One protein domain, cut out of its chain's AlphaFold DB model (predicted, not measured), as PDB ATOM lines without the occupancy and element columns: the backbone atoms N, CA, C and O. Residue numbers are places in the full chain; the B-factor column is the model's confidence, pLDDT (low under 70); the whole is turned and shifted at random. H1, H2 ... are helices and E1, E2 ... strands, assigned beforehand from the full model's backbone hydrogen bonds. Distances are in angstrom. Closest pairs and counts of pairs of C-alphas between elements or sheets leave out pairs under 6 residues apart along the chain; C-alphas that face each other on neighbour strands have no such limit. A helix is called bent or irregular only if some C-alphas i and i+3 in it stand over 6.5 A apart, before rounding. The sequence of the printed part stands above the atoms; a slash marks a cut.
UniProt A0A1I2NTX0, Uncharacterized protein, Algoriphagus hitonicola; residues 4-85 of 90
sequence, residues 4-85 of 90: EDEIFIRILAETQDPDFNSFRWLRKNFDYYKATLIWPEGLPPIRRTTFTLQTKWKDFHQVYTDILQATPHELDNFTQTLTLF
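This is residues 4 to 85 of the 90 residues of an uncharacterized protein of Algoriphagus hitonicola (UniProt A0A1I2NTX0). Three helices cluster with their centres in a triangle, H3 packing on both H1 and H2, and a small two-stranded hairpin, E1 and E2, extends the body on the H2 side. A long link, residues 36 to 55, loops out between H2 and H3, while residues 16 to 21, of which 16 belongs to H1, stick out between H1 and H2. The printed part has 82 residues, with named elements in the order H1, H2, H3, E1, E2; it is mostly helix, and the sheet is antiparallel. The whole is compact, with a radius of gyration of the C-alphas of 12.7 A, and flat, spanning 36 by 33 by 17 A.

H1, residues 4 to 16, begins with C-alpha 4 at (38.659, 38.160, -30.200) and is 19.8 A long. H2, residues 22 to 35, is 19.2 A long and irregular: C-alphas 28 and 31 are 7.7 A apart. H3, residues 56 to 70, is 21.2 A long. E1 is residues 73 to 76; E2, residues 81 to 84, ends with C-alpha 84 at (36.248, 28.962, -5.957).

H1 and H3 touch, closest at the C-alphas of Asp 5 and Lys 56, 5.4 A, and run the same way at 37 degrees, only just a steep tilt. H2 and H3 touch, closest at the C-alphas of Tyr 33 and His 61, 6.3 A, opposite ways at a steep tilt of 47 degrees. H1 and H2 are close but not clearly touching. E1 and E2 form a hairpin, with N 74 and O 83 within hydrogen-bond range at 2.9 A. The closest C-alphas of H2 and E2, Phe 23 and Leu 84, are 7.1 A apart. Every O i to N i+4 pair is within range in H3, 7 of 9 in H1 and 8 of 10 in H2.

The C-alphas farthest apart, Pro 18 and Gly 42, are 37.8 A apart. The printed part has no cut. The link from H2 to H3 is long; in it residues 37 to 38 pair with 46 to 47, antiparallel. The pLDDT is under 70 at residue 4 and residues 49 to 54.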
ATOM      1  N   GLU A   4      38.271  38.569 -31.547       67.19
ATOM      2  CA  GLU A   4      38.659  38.160 -30.200       67.19
ATOM      3  C   GLU A   4      38.930  39.352 -29.269       67.19
ATOM      4  O   GLU A   4      38.516  39.315 -28.114       67.19
ATOM      5  N   ASP A   5      39.552  40.437 -29.744       76.44
ATOM      6  CA  ASP A   5      39.831  41.611 -28.901       76.44
ATOM      7  C   ASP A   5      38.537  42.289 -28.421       76.44
ATOM      8  O   ASP A   5      38.483  42.772 -27.291       76.44
ATOM      9  N   GLU A   6      37.472  42.286 -29.230       83.69
ATOM     10  CA  GLU A   6      36.176  42.847 -28.829       83.69
ATOM     11  C   GLU A   6      35.540  42.065 -27.672       83.69
ATOM     12  O   GLU A   6      34.927  42.665 -26.785       83.69
ATOM     13  N   ILE A   7      35.724  40.741 -27.642       87.50
ATOM     14  CA  ILE A   7      35.258  39.888 -26.541       87.50
ATOM     15  C   ILE A   7      35.974  40.281 -25.248       87.50
ATOM     16  O   ILE A   7      35.315  40.546 -24.243       87.50
ATOM     17  N   PHE A   8      37.304  40.402 -25.272       88.12
ATOM     18  CA  PHE A   8      38.062  40.784 -24.078       88.12
ATOM     19  C   PHE A   8      37.770  42.210 -23.623       88.12
ATOM     20  O   PHE A   8      37.704  42.448 -22.421       88.12
ATOM     21  N   ILE A   9      37.525  43.147 -24.545       89.62
ATOM     22  CA  ILE A   9      37.077  44.501 -24.192       89.62
ATOM     23  C   ILE A   9      35.756  44.445 -23.420       89.62
ATOM     24  O   ILE A   9      35.637  45.088 -22.378       89.62
ATOM     25  N   ARG A  10      34.778  43.660 -23.890       90.75
ATOM     26  CA  ARG A  10      33.483  43.511 -23.208       90.75
ATOM     27  C   ARG A  10      33.636  42.852 -21.841       90.75
ATOM     28  O   ARG A  10      33.106  43.370 -20.866       90.75
ATOM     29  N   ILE A  11      34.404  41.765 -21.755       92.12
ATOM     30  CA  ILE A  11      34.652  41.051 -20.494       92.12
ATOM     31  C   ILE A  11      35.351  41.955 -19.470       92.12
ATOM     32  O   ILE A  11      35.006  41.935 -18.289       92.12
ATOM     33  N   LEU A  12      36.320  42.759 -19.915       92.31
ATOM     34  CA  LEU A  12      37.011  43.727 -19.065       92.31
ATOM     35  C   LEU A  12      36.080  44.853 -18.612       92.31
ATOM     36  O   LEU A  12      36.164  45.271 -17.462       92.31
ATOM     37  N   ALA A  13      35.170  45.318 -19.469       92.94
ATOM     38  CA  ALA A  13      34.192  46.335 -19.098       92.94
ATOM     39  C   ALA A  13      33.256  45.864 -17.968       92.94
ATOM     40  O   ALA A  13      32.900  46.677 -17.120       92.94
ATOM     41  N   GLU A  14      32.936  44.563 -17.884       93.31
ATOM     42  CA  GLU A  14      32.144  43.999 -16.773       93.31
ATOM     43  C   GLU A  14      32.799  44.235 -15.401       93.31
ATOM     44  O   GLU A  14      32.098  44.316 -14.400       93.31
ATOM     45  N   THR A  15      34.128  44.388 -15.334       91.19
ATOM     46  CA  THR A  15      34.840  44.670 -14.069       91.19
ATOM     47  C   THR A  15      34.606  46.079 -13.531       91.19
ATOM     48  O   THR A  15      34.940  46.360 -12.385       91.19
ATOM     49  N   GLN A  16      34.058  46.968 -14.360       91.56
ATOM     50  CA  GLN A  16      33.729  48.346 -14.001       91.56
ATOM     51  C   GLN A  16      32.246  48.506 -13.633       91.56
ATOM     52  O   GLN A  16      31.798  49.621 -13.369       91.56
ATOM     53  N   ASP A  17      31.473  47.416 -13.656       91.44
ATOM     54  CA  ASP A  17      30.057  47.429 -13.309       91.44
ATOM     55  C   ASP A  17      29.869  47.686 -11.795       91.44
ATOM     56  O   ASP A  17      30.569  47.072 -10.985       91.44
ATOM     57  N   PRO A  18      28.947  48.574 -11.378       89.50
ATOM     58  CA  PRO A  18      28.647  48.801  -9.963       89.50
ATOM     59  C   PRO A  18      28.235  47.535  -9.198       89.50
ATOM     60  O   PRO A  18      28.525  47.426  -8.009       89.50
ATOM     61  N   ASP A  19      27.599  46.577  -9.876       91.69
ATOM     62  CA  ASP A  19      27.156  45.296  -9.318       91.69
ATOM     63  C   ASP A  19      28.179  44.169  -9.576       91.69
ATOM     64  O   ASP A  19      27.845  42.974  -9.572       91.69
ATOM     65  N   PHE A  20      29.443  44.528  -9.830       92.38
ATOM     66  CA  PHE A  20      30.500  43.574 -10.133       92.38
ATOM     67  C   PHE A  20      30.678  42.536  -9.017       92.38
ATOM     68  O   PHE A  20      30.993  42.842  -7.867       92.38
ATOM     69  N   ASN A  21      30.540  41.263  -9.391       92.38
ATOM     70  CA  ASN A  21      30.769  40.125  -8.512       92.38
ATOM     71  C   ASN A  21      31.931  39.281  -9.047       92.38
ATOM     72  O   ASN A  21      31.782  38.564 -10.043       92.38
ATOM     73  N   SER A  22      33.074  39.340  -8.359       91.56
ATOM     74  CA  SER A  22      34.303  38.638  -8.750       91.56
ATOM     75  C   SER A  22      34.099  37.128  -8.884       91.56
ATOM     76  O   SER A  22      34.527  36.540  -9.873       91.56
ATOM     77  N   PHE A  23      33.378  36.499  -7.955       92.38
ATOM     78  CA  PHE A  23      33.136  35.054  -7.962       92.38
ATOM     79  C   PHE A  23      32.370  34.604  -9.213       92.38
ATOM     80  O   PHE A  23      32.756  33.657  -9.903       92.38
ATOM     81  N   ARG A  24      31.283  35.314  -9.539       92.38
ATOM     82  CA  ARG A  24      30.484  35.058 -10.741       92.38
ATOM     83  C   ARG A  24      31.298  35.322 -12.001       92.38
ATOM     84  O   ARG A  24      31.231  34.527 -12.939       92.38
ATOM     85  N   TRP A  25      32.053  36.416 -12.022       95.06
ATOM     86  CA  TRP A  25      32.853  36.809 -13.175       95.06
ATOM     87  C   TRP A  25      33.987  35.815 -13.457       95.06
ATOM     88  O   TRP A  25      34.162  35.419 -14.608       95.06
ATOM     89  N   LEU A  26      34.687  35.333 -12.425       94.62
ATOM     90  CA  LEU A  26      35.721  34.303 -12.554       94.62
ATOM     91  C   LEU A  26      35.132  33.018 -13.154       94.62
ATOM     92  O   LEU A  26      35.594  32.559 -14.194       94.62
ATOM     93  N   ARG A  27      34.043  32.477 -12.586       93.38
ATOM     94  CA  ARG A  27      33.414  31.251 -13.129       93.38
ATOM     95  C   ARG A  27      32.965  31.413 -14.577       93.38
ATOM     96  O   ARG A  27      33.172  30.507 -15.376       93.38
ATOM     97  N   LYS A  28      32.352  32.552 -14.912       94.62
ATOM     98  CA  LYS A  28      31.842  32.833 -16.262       94.62
ATOM     99  C   LYS A  28      32.964  32.902 -17.300       94.62
ATOM    100  O   LYS A  28      32.766  32.458 -18.424       94.62
ATOM    101  N   ASN A  29      34.116  33.466 -16.936       94.62
ATOM    102  CA  ASN A  29      35.183  33.786 -17.885       94.62
ATOM    103  C   ASN A  29      36.373  32.812 -17.841       94.62
ATOM    104  O   ASN A  29      37.364  33.018 -18.542       94.62
ATOM    105  N   PHE A  30      36.286  31.738 -17.052       93.75
ATOM    106  CA  PHE A  30      37.389  30.798 -16.863       93.75
ATOM    107  C   PHE A  30      37.840  30.102 -18.156       93.75
ATOM    108  O   PHE A  30      39.036  29.905 -18.357       93.75
ATOM    109  N   ASP A  31      36.925  29.778 -19.072       90.94
ATOM    110  CA  ASP A  31      37.306  29.175 -20.355       90.94
ATOM    111  C   ASP A  31      38.168  30.119 -21.207       90.94
ATOM    112  O   ASP A  31      39.160  29.686 -21.801       90.94
ATOM    113  N   TYR A  32      37.869  31.422 -21.191       90.00
ATOM    114  CA  TYR A  32      38.717  32.427 -21.831       90.00
ATOM    115  C   TYR A  32      40.079  32.522 -21.145       90.00
ATOM    116  O   TYR A  32      41.101  32.618 -21.819       90.00
ATOM    117  N   TYR A  33      40.120  32.427 -19.813       90.06
ATOM    118  CA  TYR A  33      41.379  32.384 -19.072       90.06
ATOM    119  C   TYR A  33      42.229  31.165 -19.453       90.06
ATOM    120  O   TYR A  33      43.412  31.328 -19.758       90.06
ATOM    121  N   LYS A  34      41.641  29.969 -19.565       89.25
ATOM    122  CA  LYS A  34      42.348  28.776 -20.063       89.25
ATOM    123  C   LYS A  34      42.924  28.980 -21.461       89.25
ATOM    124  O   LYS A  34      44.053  28.566 -21.711       89.25
ATOM    125  N   ALA A  35      42.206  29.662 -22.355       86.75
ATOM    126  CA  ALA A  35      42.706  29.964 -23.698       86.75
ATOM    127  C   ALA A  35      43.966  30.855 -23.685       86.75
ATOM    128  O   ALA A  35      44.818  30.742 -24.572       86.75
ATOM    129  N   THR A  36      44.135  31.682 -22.647       86.25
ATOM    130  CA  THR A  36      45.348  32.492 -22.433       86.25
ATOM    131  C   THR A  36      46.545  31.688 -21.894       86.25
ATOM    132  O   THR A  36      47.673  32.189 -21.846       86.25
ATOM    133  N   LEU A  37      46.340  30.424 -21.519       87.62
ATOM    134  CA  LEU A  37      47.335  29.554 -20.899       87.62
ATOM    135  C   LEU A  37      47.768  28.413 -21.831       87.62
ATOM    136  O   LEU A  37      47.091  28.021 -22.784       87.62
ATOM    137  N   ILE A  38      48.949  27.872 -21.553       88.19
ATOM    138  CA  ILE A  38      49.334  26.514 -21.922       88.19
ATOM    139  C   ILE A  38      49.090  25.688 -20.669       88.19
ATOM    140  O   ILE A  38      49.848  25.792 -19.709       88.19
ATOM    141  N   TRP A  39      48.022  24.900 -20.664       88.69
ATOM    142  CA  TRP A  39      47.691  24.028 -19.545       88.69
ATOM    143  C   TRP A  39      47.729  22.583 -20.046       88.69
ATOM    144  O   TRP A  39      46.816  22.169 -20.759       88.69
ATOM    145  N   PRO A  40      48.814  21.837 -19.793       87.00
ATOM    146  CA  PRO A  40      48.858  20.404 -20.049       87.00
ATOM    147  C   PRO A  40      48.098  19.654 -18.951       87.00
ATOM    148  O   PRO A  40      48.026  20.116 -17.814       87.00
ATOM    149  N   GLU A  41      47.563  18.481 -19.275       86.12
ATOM    150  CA  GLU A  41      46.945  17.602 -18.281       86.12
ATOM    151  C   GLU A  41      47.965  17.196 -17.203       86.12
ATOM    152  O   GLU A  41      49.093  16.804 -17.507       86.12
ATOM    153  N   GLY A  42      47.578  17.331 -15.933       84.56
ATOM    154  CA  GLY A  42      48.394  16.950 -14.776       84.56
ATOM    155  C   GLY A  42      49.548  17.905 -14.451       84.56
ATOM    156  O   GLY A  42      50.283  17.659 -13.496       84.56
ATOM    157  N   LEU A  43      49.711  19.004 -15.197       86.56
ATOM    158  CA  LEU A  43      50.755  20.005 -14.969       86.56
ATOM    159  C   LEU A  43      50.158  21.380 -14.650       86.56
ATOM    160  O   LEU A  43      49.075  21.709 -15.137       86.56
ATOM    161  N   PRO A  44      50.851  22.207 -13.847       86.38
ATOM    162  CA  PRO A  44      50.406  23.566 -13.589       86.38
ATOM    163  C   PRO A  44      50.367  24.383 -14.890       86.38
ATOM    164  O   PRO A  44      51.215  24.186 -15.770       86.38
ATOM    165  N   PRO A  45      49.411  25.316 -15.022       88.00
ATOM    166  CA  PRO A  45      49.312  26.152 -16.203       88.00
ATOM    167  C   PRO A  45      50.529  27.067 -16.334       88.00
ATOM    168  O   PRO A  45      50.998  27.669 -15.369       88.00
ATOM    169  N   ILE A  46      51.006  27.221 -17.565       85.50
ATOM    170  CA  ILE A  46      52.083  28.138 -17.925       85.50
ATOM    171  C   ILE A  46      51.496  29.228 -18.809       85.50
ATOM    172  O   ILE A  46      50.686  28.982 -19.703       85.50
ATOM    173  N   ARG A  47      51.917  30.468 -18.583       78.06
ATOM    174  CA  ARG A  47      51.512  31.593 -19.419       78.06
ATOM    175  C   ARG A  47      51.981  31.384 -20.867       78.06
ATOM    176  O   ARG A  47      53.159  31.109 -21.095       78.06
ATOM    177  N   ARG A  48      51.095  31.564 -21.857       77.75
ATOM    178  CA  ARG A  48      51.504  31.576 -23.276       77.75
ATOM    179  C   ARG A  48      52.527  32.690 -23.502       77.75
ATOM    180  O   ARG A  48      52.305  33.824 -23.113       77.75
ATOM    181  N   THR A  49      53.664  32.402 -24.122       64.75
ATOM    182  CA  THR A  49      54.712  33.414 -24.372       64.75
ATOM    183  C   THR A  49      54.443  34.260 -25.618       64.75
ATOM    184  O   THR A  49      55.052  35.312 -25.792       64.75
ATOM    185  N   THR A  50      53.482  33.859 -26.455       63.41
ATOM    186  CA  THR A  50      53.093  34.526 -27.706       63.41
ATOM    187  C   THR A  50      52.189  35.750 -27.524       63.41
ATOM    188  O   THR A  50      51.606  36.215 -28.498       63.41
ATOM    189  N   PHE A  51      52.091  36.336 -26.320       63.94
ATOM    190  CA  PHE A  51      51.478  37.663 -26.133       63.94
ATOM    191  C   PHE A  51      52.376  38.766 -26.720       63.94
ATOM    192  O   PHE A  51      52.912  39.616 -26.007       63.94
ATOM    193  N   THR A  52      52.604  38.742 -28.025       53.75
ATOM    194  CA  THR A  52      53.303  39.809 -28.734       53.75
ATOM    195  C   THR A  52      52.369  41.007 -28.896       53.75
ATOM    196  O   THR A  52      51.302  40.873 -29.479       53.75
ATOM    197  N   LEU A  53      52.816  42.157 -28.374       50.00
ATOM    198  CA  LEU A  53      52.245  43.512 -28.469       50.00
ATOM    199  C   LEU A  53      50.785  43.705 -28.010       50.00
ATOM    200  O   LEU A  53      49.863  43.385 -28.737       50.00
ATOM    201  N   GLN A  54      50.605  44.364 -26.856       60.94
ATOM    202  CA  GLN A  54      49.418  45.162 -26.464       60.94
ATOM    203  C   GLN A  54      48.023  44.629 -26.883       60.94
ATOM    204  O   GLN A  54      47.141  45.413 -27.223       60.94
ATOM    205  N   THR A  55      47.798  43.314 -26.854       74.94
ATOM    206  CA  THR A  55      46.479  42.734 -27.137       74.94
ATOM    207  C   THR A  55      45.605  42.759 -25.891       74.94
ATOM    208  O   THR A  55      46.096  42.608 -24.766       74.94
ATOM    209  N   LYS A  56      44.288  42.895 -26.075       85.06
ATOM    210  CA  LYS A  56      43.324  42.895 -24.962       85.06
ATOM    211  C   LYS A  56      43.297  41.559 -24.219       85.06
ATOM    212  O   LYS A  56      42.969  41.520 -23.038       85.06
ATOM    213  N   TRP A  57      43.779  40.500 -24.867       85.12
ATOM    214  CA  TRP A  57      44.154  39.223 -24.258       85.12
ATOM    215  C   TRP A  57      45.098  39.359 -23.060       85.12
ATOM    216  O   TRP A  57      44.882  38.721 -22.031       85.12
ATOM    217  N   LYS A  58      46.169  40.153 -23.189       84.81
ATOM    218  CA  LYS A  58      47.152  40.326 -22.113       84.81
ATOM    219  C   LYS A  58      46.530  41.074 -20.937       84.81
ATOM    220  O   LYS A  58      46.745  40.667 -19.798       84.81
ATOM    221  N   ASP A  59      45.772  42.131 -21.227       88.38
ATOM    222  CA  ASP A  59      45.060  42.918 -20.218       88.38
ATOM    223  C   ASP A  59      44.073  42.025 -19.452       88.38
ATOM    224  O   ASP A  59      44.097  41.984 -18.226       88.38
ATOM    225  N   PHE A  60      43.270  41.235 -20.173       91.31
ATOM    226  CA  PHE A  60      42.358  40.266 -19.572       91.31
ATOM    227  C   PHE A  60      43.081  39.224 -18.723       91.31
ATOM    228  O   PHE A  60      42.673  38.990 -17.591       91.31
ATOM    229  N   HIS A  61      44.155  38.615 -19.233       90.94
ATOM    230  CA  HIS A  61      44.917  37.622 -18.479       90.94
ATOM    231  C   HIS A  61      45.422  38.191 -17.149       90.94
ATOM    232  O   HIS A  61      45.331  37.520 -16.120       90.94
ATOM    233  N   GLN A  62      45.939  39.423 -17.171       90.62
ATOM    234  CA  GLN A  62      46.426  40.092 -15.971       90.62
ATOM    235  C   GLN A  62      45.281  40.348 -14.989       90.62
ATOM    236  O   GLN A  62      45.336  39.857 -13.868       90.62
ATOM    237  N   VAL A  63      44.210  41.011 -15.436       93.75
ATOM    238  CA  VAL A  63      43.048  41.333 -14.594       93.75
ATOM    239  C   VAL A  63      42.411  40.072 -14.012       93.75
ATOM    240  O   VAL A  63      42.109  40.026 -12.822       93.75
ATOM    241  N   TYR A  64      42.249  39.021 -14.819       94.50
ATOM    242  CA  TYR A  64      41.718  37.746 -14.348       94.50
ATOM    243  C   TYR A  64      42.617  37.132 -13.275       94.50
ATOM    244  O   TYR A  64      42.118  36.692 -12.245       94.50
ATOM    245  N   THR A  65      43.935  37.123 -13.496       92.31
ATOM    246  CA  THR A  65      44.901  36.585 -12.528       92.31
ATOM    247  C   THR A  65      44.874  37.374 -11.222       92.31
ATOM    248  O   THR A  65      44.862  36.761 -10.160       92.31
ATOM    249  N   ASP A  66      44.799  38.702 -11.286       93.31
ATOM    250  CA  ASP A  66      44.768  39.566 -10.103       93.31
ATOM    251  C   ASP A  66      43.506  39.308  -9.258       93.31
ATOM    252  O   ASP A  66      43.587  39.097  -8.047       93.31
ATOM    253  N   ILE A  67      42.334  39.243  -9.901       93.94
ATOM    254  CA  ILE A  67      41.059  38.941  -9.228       93.94
ATOM    255  C   ILE A  67      41.062  37.510  -8.674       93.94
ATOM    256  O   ILE A  67      40.578  37.269  -7.564       93.94
ATOM    257  N   LEU A  68      41.610  36.557  -9.434       93.19
ATOM    258  CA  LEU A  68      41.720  35.165  -9.016       93.19
ATOM    259  C   LEU A  68      42.619  35.038  -7.781       93.19
ATOM    260  O   LEU A  68      42.224  34.386  -6.828       93.19
ATOM    261  N   GLN A  69      43.781  35.694  -7.748       91.31
ATOM    262  CA  GLN A  69      44.688  35.681  -6.592       91.31
ATOM    263  C   GLN A  69      44.076  36.318  -5.340       91.31
ATOM    264  O   GLN A  69      44.372  35.881  -4.230       91.31
ATOM    265  N   ALA A  70      43.204  37.312  -5.511       90.94
ATOM    266  CA  ALA A  70      42.454  37.920  -4.415       90.94
ATOM    267  C   ALA A  70      41.268  37.061  -3.928       90.94
ATOM    268  O   ALA A  70      40.690  37.351  -2.882       90.94
ATOM    269  N   THR A  71      40.894  36.013  -4.667       89.19
ATOM    270  CA  THR A  71      39.766  35.131  -4.344       89.19
ATOM    271  C   THR A  71      40.287  33.764  -3.893       89.19
ATOM    272  O   THR A  71      41.081  33.157  -4.610       89.19
ATOM    273  N   PRO A  72      39.849  33.210  -2.750       91.75
ATOM    274  CA  PRO A  72      40.208  31.849  -2.365       91.75
ATOM    275  C   PRO A  72      39.813  30.844  -3.450       91.75
ATOM    276  O   PRO A  72      38.637  30.720  -3.805       91.75
ATOM    277  N   HIS A  73      40.796  30.129  -3.990       92.19
ATOM    278  CA  HIS A  73      40.590  29.235  -5.121       92.19
ATOM    279  C   HIS A  73      41.545  28.043  -5.113       92.19
ATOM    280  O   HIS A  73      42.600  28.068  -4.483       92.19
ATOM    281  N   GLU A  74      41.170  27.016  -5.869       92.62
ATOM    282  CA  GLU A  74      41.995  25.860  -6.191       92.62
ATOM    283  C   GLU A  74      41.860  25.543  -7.685       92.62
ATOM    284  O   GLU A  74      40.762  25.589  -8.252       92.62
ATOM    285  N   LEU A  75      42.994  25.250  -8.323       90.88
ATOM    286  CA  LEU A  75      43.055  24.800  -9.710       90.88
ATOM    287  C   LEU A  75      43.364  23.306  -9.727       90.88
ATOM    288  O   LEU A  75      44.408  22.878  -9.234       90.88
ATOM    289  N   ASP A  76      42.484  22.523 -10.338       91.06
ATOM    290  CA  ASP A  76      42.746  21.112 -10.603       91.06
ATOM    291  C   ASP A  76      43.468  20.994 -11.948       91.06
ATOM    292  O   ASP A  76      42.907  21.305 -12.998       91.06
ATOM    293  N   ASN A  77      44.722  20.543 -11.926       90.62
ATOM    294  CA  ASN A  77      45.543  20.411 -13.130       90.62
ATOM    295  C   ASN A  77      45.182  19.198 -14.001       90.62
ATOM    296  O   ASN A  77      45.526  19.182 -15.181       90.62
ATOM    297  N   PHE A  78      44.518  18.180 -13.449       87.75
ATOM    298  CA  PHE A  78      44.071  17.010 -14.208       87.75
ATOM    299  C   PHE A  78      42.788  17.320 -14.963       87.75
ATOM    300  O   PHE A  78      42.696  17.069 -16.160       87.75
ATOM    301  N   THR A  79      41.807  17.910 -14.279       90.06
ATOM    302  CA  THR A  79      40.522  18.254 -14.904       90.06
ATOM    303  C   THR A  79      40.513  19.646 -15.534       90.06
ATOM    304  O   THR A  79      39.574  19.986 -16.254       90.06
ATOM    305  N   GLN A  80      41.556  20.448 -15.293       90.19
ATOM    306  CA  GLN A  80      41.681  21.838 -15.745       90.19
ATOM    307  C   GLN A  80      40.473  22.669 -15.320       90.19
ATOM    308  O   GLN A  80      39.886  23.414 -16.112       90.19
ATOM    309  N   THR A  81      40.069  22.491 -14.063       91.12
ATOM    310  CA  THR A  81      38.913  23.160 -13.471       91.12
ATOM    311  C   THR A  81      39.337  24.175 -12.420       91.12
ATOM    312  O   THR A  81      40.404  24.081 -11.814       91.12
ATOM    313  N   LEU A  82      38.481  25.179 -12.237       92.88
ATOM    314  CA  LEU A  82      38.606  26.194 -11.206       92.88
ATOM    315  C   LEU A  82      37.520  25.971 -10.161       92.88
ATOM    316  O   LEU A  82      36.326  26.095 -10.455       92.88
ATOM    317  N   THR A  83      37.949  25.711  -8.933       93.00
ATOM    318  CA  THR A  83      37.083  25.711  -7.759       93.00
ATOM    319  C   THR A  83      37.304  27.009  -7.002       93.00
ATOM    320  O   THR A  83      38.431  27.356  -6.660       93.00
ATOM    321  N   LEU A  84      36.225  27.749  -6.765       91.75
ATOM    322  CA  LEU A  84      36.248  28.962  -5.957       91.75
ATOM    323  C   LEU A  84      35.594  28.669  -4.612       91.75
ATOM    324  O   LEU A  84      34.527  28.049  -4.568       91.75
ATOM    325  N   PHE A  85      36.201  29.156  -3.539       87.88
ATOM    326  CA  PHE A  85      35.659  29.024  -2.195       87.88
ATOM    327  C   PHE A  85      35.040  30.353  -1.764       87.88
ATOM    328  O   PHE A  85      35.618  31.409  -2.034       87.88
TER     329      PHE A  85